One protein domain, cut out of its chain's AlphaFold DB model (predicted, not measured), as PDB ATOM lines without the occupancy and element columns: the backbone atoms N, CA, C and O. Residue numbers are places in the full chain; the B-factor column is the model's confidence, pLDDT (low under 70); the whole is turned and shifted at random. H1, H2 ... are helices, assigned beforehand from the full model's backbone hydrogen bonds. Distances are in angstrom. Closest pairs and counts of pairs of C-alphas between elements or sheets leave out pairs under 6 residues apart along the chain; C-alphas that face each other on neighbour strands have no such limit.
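This is residues 42 to 63 and 83 to 131 of the 131 residues of an uncharacterized protein of Flavobacterium sp. CS20 (UniProt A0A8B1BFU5). The longest helix, H1, runs side by side with H3, and H2 crosses H3 on its other side, a flat group of three helices with H3 in the middle. Residues 58 to 63 stick out. The printed part has 71 residues with three named helices, H1, H2, H3 in chain order, and no named strand: all helix. It is compact, with a radius of gyration of the C-alphas of 12.6 A, and spans 38 by 31 by 16 A.

Start at H1, residues 42 to 59: it touches H3, residues 106 to 121, at a shallow tilt of 10 degrees, the same way, closest at the C-alphas of Met 53 and Val 121, 6.7 A. Next, H2, residues 87 to 98, touches H3 at residues 109 to 116 alone, closest at the C-alphas of Ile 91 and His 113, 5.6 A; the tilt of 69 degrees is steep, only just short of about perpendicular. H1 and H2 are apart. In H1, H2 and H3 every O i to N i+4 pair is within hydrogen-bond range.

Find C-alpha 42 at (40.955, 12.407, 4.838); H1 runs 25.9 A from there. H2 spans 16.3 A; H3 spans 22.6 A, ending at C-alpha 121, (34.262, 27.828, 12.877).

The C-alphas farthest apart, of Glu 61 and Thr 104, are 39.4 A apart. Residues 64 to 82 are not printed; C-alphas 63 and 83 are 19.8 A apart across the cut. The H2 to H3 link is short. Look for pLDDT under 70 at residues 60 to 63, 83 to 85 and 127 to 131.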
ATOM      1  N   ALA A  42      41.512  11.194   4.250       80.31
ATOM      2  CA  ALA A  42      40.955  12.407   4.838       80.31
ATOM      3  C   ALA A  42      39.812  12.142   5.830       80.31
ATOM      4  O   ALA A  42      39.427  13.053   6.560       80.31
ATOM      5  N   GLU A  43      39.296  10.909   5.888       84.62
ATOM      6  CA  GLU A  43      38.157  10.505   6.724       84.62
ATOM      7  C   GLU A  43      38.307  10.972   8.177       84.62
ATOM      8  O   GLU A  43      37.442  11.666   8.708       84.62
ATOM      9  N   LYS A  44      39.448  10.667   8.808       83.31
ATOM     10  CA  LYS A  44      39.709  11.043  10.208       83.31
ATOM     11  C   LYS A  44      39.716  12.557  10.419       83.31
ATOM     12  O   LYS A  44      39.274  13.034  11.461       83.31
ATOM     13  N   SER A  45      40.235  13.308   9.450       81.00
ATOM     14  CA  SER A  45      40.296  14.767   9.521       81.00
ATOM     15  C   SER A  45      38.906  15.386   9.409       81.00
ATOM     16  O   SER A  45      38.579  16.269  10.199       81.00
ATOM     17  N   TYR A  46      38.069  14.878   8.500       82.25
ATOM     18  CA  TYR A  46      36.677  15.308   8.380       82.25
ATOM     19  C   TYR A  46      35.840  14.928   9.600       82.25
ATOM     20  O   TYR A  46      35.087  15.762  10.091       82.25
ATOM     21  N   LEU A  47      36.013  13.721  10.148       82.44
ATOM     22  CA  LEU A  47      35.316  13.314  11.369       82.44
ATOM     23  C   LEU A  47      35.619  14.272  12.528       82.44
ATOM     24  O   LEU A  47      34.701  14.747  13.193       82.44
ATOM     25  N   LYS A  48      36.900  14.599  12.738       83.19
ATOM     26  CA  LYS A  48      37.315  15.547  13.779       83.19
ATOM     27  C   LYS A  48      36.709  16.935  13.557       83.19
ATOM     28  O   LYS A  48      36.263  17.562  14.511       83.19
ATOM     29  N   LEU A  49      36.681  17.405  12.311       79.56
ATOM     30  CA  LEU A  49      36.107  18.699  11.952       79.56
ATOM     31  C   LEU A  49      34.599  18.757  12.234       79.56
ATOM     32  O   LEU A  49      34.138  19.690  12.883       79.56
ATOM     33  N   ILE A  50      33.848  17.734  11.822       81.00
ATOM     34  CA  ILE A  50      32.403  17.635  12.074       81.00
ATOM     35  C   ILE A  50      32.123  17.590  13.581       81.00
ATOM     36  O   ILE A  50      31.215  18.264  14.060       81.00
ATOM     37  N   GLN A  51      32.932  16.853  14.350       80.94
ATOM     38  CA  GLN A  51      32.833  16.844  15.813       80.94
ATOM     39  C   GLN A  51      33.069  18.235  16.411       80.94
ATOM     40  O   GLN A  51      32.318  18.648  17.289       80.94
ATOM     41  N   GLN A  52      34.074  18.975  15.930       78.69
ATOM     42  CA  GLN A  52      34.322  20.346  16.381       78.69
ATOM     43  C   GLN A  52      33.149  21.269  16.054       78.69
ATOM     44  O   GLN A  52      32.705  21.994  16.935       78.69
ATOM     45  N   MET A  53      32.603  21.201  14.837       76.62
ATOM     46  CA  MET A  53      31.422  21.980  14.450       76.62
ATOM     47  C   MET A  53      30.223  21.679  15.354       76.62
ATOM     48  O   MET A  53      29.568  22.605  15.823       76.62
ATOM     49  N   ALA A  54      29.959  20.400  15.638       77.56
ATOM     50  CA  ALA A  54      28.870  19.992  16.520       77.56
ATOM     51  C   ALA A  54      29.064  20.516  17.952       77.56
ATOM     52  O   ALA A  54      28.125  21.038  18.542       77.56
ATOM     53  N   ILE A  55      30.280  20.425  18.500       78.44
ATOM     54  CA  ILE A  55      30.599  20.952  19.836       78.44
ATOM     55  C   ILE A  55      30.426  22.474  19.874       78.44
ATOM     56  O   ILE A  55      29.817  22.988  20.808       78.44
ATOM     57  N   THR A  56      30.931  23.196  18.871       76.06
ATOM     58  CA  THR A  56      30.775  24.653  18.786       76.06
ATOM     59  C   THR A  56      29.301  25.043  18.717       76.06
ATOM     60  O   THR A  56      28.883  25.907  19.476       76.06
ATOM     61  N   ALA A  57      28.501  24.362  17.893       73.25
ATOM     62  CA  ALA A  57      27.063  24.617  17.791       73.25
ATOM     63  C   ALA A  57      26.309  24.331  19.103       73.25
ATOM     64  O   ALA A  57      25.393  25.062  19.458       73.25
ATOM     65  N   LEU A  58      26.696  23.287  19.847       75.56
ATOM     66  CA  LEU A  58      26.095  22.965  21.148       75.56
ATOM     67  C   LEU A  58      26.453  23.978  22.246       75.56
ATOM     68  O   LEU A  58      25.669  24.176  23.174       75.56
ATOM     69  N   ASN A  59      27.632  24.595  22.152       74.69
ATOM     70  CA  ASN A  59      28.126  25.583  23.113       74.69
ATOM     71  C   ASN A  59      27.734  27.024  22.754       74.69
ATOM     72  O   ASN A  59      27.993  27.937  23.537       74.69
ATOM     73  N   ASP A  60      27.132  27.242  21.585       68.12
ATOM     74  CA  ASP A  60      26.621  28.544  21.186       68.12
ATOM     75  C   ASP A  60      25.297  28.830  21.913       68.12
ATOM     76  O   ASP A  60      24.226  28.332  21.562       68.12
ATOM     77  N   GLU A  61      25.368  29.641  22.971       61.28
ATOM     78  CA  GLU A  61      24.204  30.065  23.760       61.28
ATOM     79  C   GLU A  61      23.188  30.876  22.927       61.28
ATOM     80  O   GLU A  61      22.030  30.998  23.334       61.28
ATOM     81  N   SER A  62      23.569  31.393  21.747       56.72
ATOM     82  CA  SER A  62      22.638  32.062  20.827       56.72
ATOM     83  C   SER A  62      21.689  31.086  20.116       56.72
ATOM     84  O   SER A  62      20.589  31.479  19.730       56.72
ATOM     85  N   CYS A  63      22.042  29.795  20.031       48.09
ATOM     86  CA  CYS A  63      21.185  28.741  19.481       48.09
ATOM     87  C   CYS A  63      20.130  28.213  20.471       48.09
ATOM     88  O   CYS A  63      19.338  27.341  20.112       48.09
ATOM     89  N   TRP A  83      26.612  23.561   1.648       61.81
ATOM     90  CA  TRP A  83      27.942  24.125   1.437       61.81
ATOM     91  C   TRP A  83      29.034  23.392   2.224       61.81
ATOM     92  O   TRP A  83      30.177  23.369   1.790       61.81
ATOM     93  N   VAL A  84      28.705  22.774   3.365       64.50
ATOM     94  CA  VAL A  84      29.665  21.986   4.166       64.50
ATOM     95  C   VAL A  84      30.015  20.672   3.465       64.50
ATOM     96  O   VAL A  84      31.114  20.140   3.629       64.50
ATOM     97  N   LEU A  85      29.057  20.121   2.718       68.12
ATOM     98  CA  LEU A  85      29.179  18.815   2.077       68.12
ATOM     99  C   LEU A  85      29.804  18.895   0.682       68.12
ATOM    100  O   LEU A  85      30.433  17.923   0.262       68.12
ATOM    101  N   ASP A  86      29.669  20.029  -0.013       74.50
ATOM    102  CA  ASP A  86      30.308  20.258  -1.307       74.50
ATOM    103  C   ASP A  86      31.609  21.078  -1.162       74.50
ATOM    104  O   ASP A  86      31.560  22.289  -0.922       74.50
ATOM    105  N   PRO A  87      32.792  20.450  -1.313       75.44
ATOM    106  CA  PRO A  87      34.063  21.128  -1.114       75.44
ATOM    107  C   PRO A  87      34.394  22.145  -2.209       75.44
ATOM    108  O   PRO A  87      35.087  23.121  -1.922       75.44
ATOM    109  N   ASP A  88      33.951  21.937  -3.452       81.44
ATOM    110  CA  ASP A  88      34.414  22.744  -4.588       81.44
ATOM    111  C   ASP A  88      33.959  24.221  -4.486       81.44
ATOM    112  O   ASP A  88      34.830  25.099  -4.523       81.44
ATOM    113  N   PRO A  89      32.672  24.539  -4.227       80.44
ATOM    114  CA  PRO A  89      32.214  25.922  -4.051       80.44
ATOM    115  C   PRO A  89      32.887  26.654  -2.883       80.44
ATOM    116  O   PRO A  89      33.113  27.865  -2.940       80.44
ATOM    117  N   ILE A  90      33.216  25.937  -1.805       82.00
ATOM    118  CA  ILE A  90      33.875  26.523  -0.631       82.00
ATOM    119  C   ILE A  90      35.340  26.810  -0.896       82.00
ATOM    120  O   ILE A  90      35.823  27.880  -0.521       82.00
ATOM    121  N   ILE A  91      36.043  25.891  -1.557       84.75
ATOM    122  CA  ILE A  91      37.436  26.110  -1.941       84.75
ATOM    123  C   ILE A  91      37.525  27.321  -2.870       84.75
ATOM    124  O   ILE A  91      38.378  28.170  -2.641       84.75
ATOM    125  N   GLU A  92      36.638  27.447  -3.862       83.88
ATOM    126  CA  GLU A  92      36.617  28.597  -4.777       83.88
ATOM    127  C   GLU A  92      36.441  29.925  -4.034       83.88
ATOM    128  O   GLU A  92      37.237  30.847  -4.219       83.88
ATOM    129  N   LYS A  93      35.459  30.010  -3.129       81.56
ATOM    130  CA  LYS A  93      35.232  31.216  -2.316       81.56
ATOM    131  C   LYS A  93      36.402  31.527  -1.386       81.56
ATOM    132  O   LYS A  93      36.794  32.685  -1.244       81.56
ATOM    133  N   TYR A  94      36.972  30.507  -0.749       83.06
ATOM    134  CA  TYR A  94      38.105  30.681   0.152       83.06
ATOM    135  C   TYR A  94      39.354  31.144  -0.612       83.06
ATOM    136  O   TYR A  94      40.005  32.105  -0.198       83.06
ATOM    137  N   CYS A  95      39.637  30.532  -1.765       85.94
ATOM    138  CA  CYS A  95      40.703  30.919  -2.688       85.94
ATOM    139  C   CYS A  95      40.541  32.362  -3.177       85.94
ATOM    140  O   CYS A  95      41.495  33.133  -3.084       85.94
ATOM    141  N   ALA A  96      39.335  32.754  -3.602       84.50
ATOM    142  CA  ALA A  96      39.035  34.125  -4.014       84.50
ATOM    143  C   ALA A  96      39.293  35.131  -2.881       84.50
ATOM    144  O   ALA A  96      39.957  36.143  -3.090       84.50
ATOM    145  N   SER A  97      38.859  34.820  -1.653       82.06
ATOM    146  CA  SER A  97      39.054  35.703  -0.493       82.06
ATOM    147  C   SER A  97      40.523  35.879  -0.082       82.06
ATOM    148  O   SER A  97      40.897  36.896   0.500       82.06
ATOM    149  N   LYS A  98      41.366  34.881  -0.372       81.88
ATOM    150  CA  LYS A  98      42.796  34.870  -0.035       81.88
ATOM    151  C   LYS A  98      43.700  35.221  -1.219       81.88
ATOM    152  O   LYS A  98      44.912  35.283  -1.030       81.88
ATOM    153  N   ASN A  99      43.129  35.461  -2.403       82.69
ATOM    154  CA  ASN A  99      43.840  35.679  -3.662       82.69
ATOM    155  C   ASN A  99      44.837  34.543  -3.995       82.69
ATOM    156  O   ASN A  99      45.985  34.786  -4.365       82.69
ATOM    157  N   ILE A 100      44.405  33.292  -3.796       85.31
ATOM    158  CA  ILE A 100      45.189  32.072  -4.046       85.31
ATOM    159  C   ILE A 100      44.565  31.324  -5.227       85.31
ATOM    160  O   ILE A 100      43.346  31.205  -5.303       85.31
ATOM    161  N   GLU A 101      45.383  30.770  -6.123       84.94
ATOM    162  CA  GLU A 101      44.892  29.921  -7.216       84.94
ATOM    163  C   GLU A 101      44.236  28.631  -6.704       84.94
ATOM    164  O   GLU A 101      44.721  27.976  -5.775       84.94
ATOM    165  N   THR A 102      43.134  28.235  -7.342       81.12
ATOM    166  CA  THR A 102      42.401  27.018  -6.985       81.12
ATOM    167  C   THR A 102      43.229  25.779  -7.338       81.12
ATOM    168  O   THR A 102      43.548  25.559  -8.511       81.12
ATOM    169  N   PRO A 103      43.576  24.915  -6.368       83.88
ATOM    170  CA  PRO A 103      44.386  23.746  -6.663       83.88
ATOM    171  C   PRO A 103      43.610  22.713  -7.488       83.88
ATOM    172  O   PRO A 103      42.460  22.380  -7.203       83.88
ATOM    173  N   THR A 104      44.285  22.112  -8.465       82.38
ATOM    174  CA  THR A 104      43.745  21.011  -9.285       82.38
ATOM    175  C   THR A 104      43.918  19.639  -8.634       82.38
ATOM    176  O   THR A 104      43.189  18.702  -8.962       82.38
ATOM    177  N   LYS A 105      44.859  19.484  -7.691       84.56
ATOM    178  CA  LYS A 105      45.096  18.202  -7.012       84.56
ATOM    179  C   LYS A 105      44.091  17.983  -5.882       84.56
ATOM    180  O   LYS A 105      43.979  18.804  -4.974       84.56
ATOM    181  N   VAL A 106      43.458  16.808  -5.874       79.88
ATOM    182  CA  VAL A 106      42.478  16.378  -4.853       79.88
ATOM    183  C   VAL A 106      43.004  16.556  -3.425       79.88
ATOM    184  O   VAL A 106      42.308  17.063  -2.556       79.88
ATOM    185  N   GLU A 107      44.258  16.188  -3.173       81.38
ATOM    186  CA  GLU A 107      44.863  16.270  -1.837       81.38
ATOM    187  C   GLU A 107      44.992  17.711  -1.333       81.38
ATOM    188  O   GLU A 107      44.855  17.974  -0.139       81.38
ATOM    189  N   GLN A 108      45.250  18.651  -2.242       83.56
ATOM    190  CA  GLN A 108      45.326  20.071  -1.919       83.56
ATOM    191  C   GLN A 108      43.927  20.647  -1.706       83.56
ATOM    192  O   GLN A 108      43.730  21.369  -0.734       83.56
ATOM    193  N   LYS A 109      42.955  20.258  -2.542       84.56
ATOM    194  CA  LYS A 109      41.540  20.616  -2.371       84.56
ATOM    195  C   LYS A 109      41.012  20.215  -0.995       84.56
ATOM    196  O   LYS A 109      40.481  21.052  -0.279       84.56
ATOM    197  N   VAL A 110      41.246  18.972  -0.573       82.75
ATOM    198  CA  VAL A 110      40.844  18.482   0.757       82.75
ATOM    199  C   VAL A 110      41.450  19.324   1.883       82.75
ATOM    200  O   VAL A 110      40.745  19.701   2.815       82.75
ATOM    201  N   LYS A 111      42.750  19.638   1.807       86.00
ATOM    202  CA  LYS A 111      43.415  20.474   2.819       86.00
ATOM    203  C   LYS A 111      42.817  21.876   2.883       86.00
ATOM    204  O   LYS A 111      42.587  22.381   3.977       86.00
ATOM    205  N   LEU A 112      42.565  22.483   1.723       86.81
ATOM    206  CA  LEU A 112      41.976  23.815   1.628       86.81
ATOM    207  C   LEU A 112      40.540  23.845   2.143       86.81
ATOM    208  O   LEU A 112      40.192  24.758   2.880       86.81
ATOM    209  N   HIS A 113      39.745  22.822   1.841       84.94
ATOM    210  CA  HIS A 113      38.383  22.711   2.347       84.94
ATOM    211  C   HIS A 113      38.343  22.619   3.878       84.94
ATOM    212  O   HIS A 113      37.616  23.364   4.530       84.94
ATOM    213  N   ILE A 114      39.192  21.770   4.470       83.62
ATOM    214  CA  ILE A 114      39.306  21.660   5.931       83.62
ATOM    215  C   ILE A 114      39.734  23.001   6.543       83.62
ATOM    216  O   ILE A 114      39.129  23.442   7.517       83.62
ATOM    217  N   ALA A 115      40.734  23.672   5.965       86.25
ATOM    218  CA  ALA A 115      41.203  24.970   6.449       86.25
ATOM    219  C   ALA A 115      40.131  26.068   6.337       86.25
ATOM    220  O   ALA A 115      40.024  26.918   7.225       86.25
ATOM    221  N   ALA A 116      39.322  26.040   5.275       84.75
ATOM    222  CA  ALA A 116      38.216  26.964   5.068       84.75
ATOM    223  C   ALA A 116      37.141  26.794   6.147       84.75
ATOM    224  O   ALA A 116      36.789  27.765   6.815       84.75
ATOM    225  N   ILE A 117      36.696  25.558   6.396       82.38
ATOM    226  CA  ILE A 117      35.704  25.278   7.443       82.38
ATOM    227  C   ILE A 117      36.268  25.614   8.827       82.38
ATOM    228  O   ILE A 117      35.573  26.227   9.629       82.38
ATOM    229  N   GLN A 118      37.528  25.281   9.119       83.06
ATOM    230  CA  GLN A 118      38.156  25.658  10.393       83.06
ATOM    231  C   GLN A 118      38.195  27.177  10.582       83.06
ATOM    232  O   GLN A 118      37.829  27.671  11.643       83.06
ATOM    233  N   SER A 119      38.571  27.925   9.540       82.69
ATOM    234  CA  SER A 119      38.580  29.394   9.580       82.69
ATOM    235  C   SER A 119      37.183  29.965   9.825       82.69
ATOM    236  O   SER A 119      37.054  30.973  10.517       82.69
ATOM    237  N   TRP A 120      36.151  29.317   9.279       81.00
ATOM    238  CA  TRP A 120      34.755  29.677   9.510       81.00
ATOM    239  C   TRP A 120      34.303  29.390  10.947       81.00
ATOM    240  O   TRP A 120      33.783  30.285  11.604       81.00
ATOM    241  N   VAL A 121      34.582  28.193  11.480       76.19
ATOM    242  CA  VAL A 121      34.262  27.828  12.877       76.19
ATOM    243  C   VAL A 121      34.959  28.755  13.878       76.19
ATOM    244  O   VAL A 121      34.398  29.082  14.917       76.19
ATOM    245  N   GLU A 122      36.181  29.190  13.574       80.44
ATOM    246  CA  GLU A 122      36.946  30.125  14.407       80.44
ATOM    247  C   GLU A 122      36.506  31.594  14.250       80.44
ATOM    248  O   GLU A 122      37.079  32.469  14.899       80.44
ATOM    249  N   GLY A 123      35.540  31.894  13.372       77.94
ATOM    250  CA  GLY A 123      35.073  33.258  13.100       77.94
ATOM    251  C   GLY A 123      36.082  34.140  12.351       77.94
ATOM    252  O   GLY A 123      35.931  35.357  12.306       77.94
ATOM    253  N   LYS A 124      37.131  33.553  11.761       78.94
ATOM    254  CA  LYS A 124      38.187  34.266  11.012       78.94
ATOM    255  C   LYS A 124      37.837  34.495   9.543       78.94
ATOM    256  O   LYS A 124      38.558  35.210   8.845       78.94
ATOM    257  N   TRP A 125      36.795  33.835   9.053       77.12
ATOM    258  CA  TRP A 125      36.335  33.928   7.676       77.12
ATOM    259  C   TRP A 125      34.827  33.696   7.615       77.12
ATOM    260  O   TRP A 125      34.333  32.743   8.208       77.12
ATOM    261  N   ASP A 126      34.111  34.542   6.878       73.88
ATOM    262  CA  ASP A 126      32.672  34.394   6.669       73.88
ATOM    263  C   ASP A 126      32.370  34.162   5.185       73.88
ATOM    264  O   ASP A 126      32.763  34.945   4.316       73.88
ATOM    265  N   ILE A 127      31.638  33.087   4.902       64.94
ATOM    266  CA  ILE A 127      31.224  32.659   3.560       64.94
ATOM    267  C   ILE A 127      30.258  33.663   2.915       64.94
ATOM    268  O   ILE A 127      30.147  33.698   1.684       64.94
ATOM    269  N   LEU A 128      29.572  34.476   3.727       61.62
ATOM    270  CA  LEU A 128      28.617  35.496   3.286       61.62
ATOM    271  C   LEU A 128      29.265  36.860   2.993       61.62
ATOM    272  O   LEU A 128      28.620  37.718   2.401       61.62
ATOM    273  N   SER A 129      30.532  37.063   3.369       53.69
ATOM    274  CA  SER A 129      31.229  38.354   3.215       53.69
ATOM    275  C   SER A 129      31.792  38.614   1.812       53.69
ATOM    276  O   SER A 129      32.186  39.735   1.502       53.69
ATOM    277  N   VAL A 130      31.818  37.594   0.951       49.12
ATOM    278  CA  VAL A 130      32.305  37.691  -0.431       49.12
ATOM    279  C   VAL A 130      31.082  37.727  -1.348       49.12
ATOM    280  O   VAL A 130      30.581  36.676  -1.755       49.12
ATOM    281  N   THR A 131      30.558  38.934  -1.587       42.16
ATOM    282  CA  THR A 131      29.520  39.208  -2.602       42.16
ATOM    283  C   THR A 131      30.142  39.919  -3.789       42.16
ATOM    284  O   THR A 131      31.007  40.789  -3.544       42.16
TER     285      THR A 131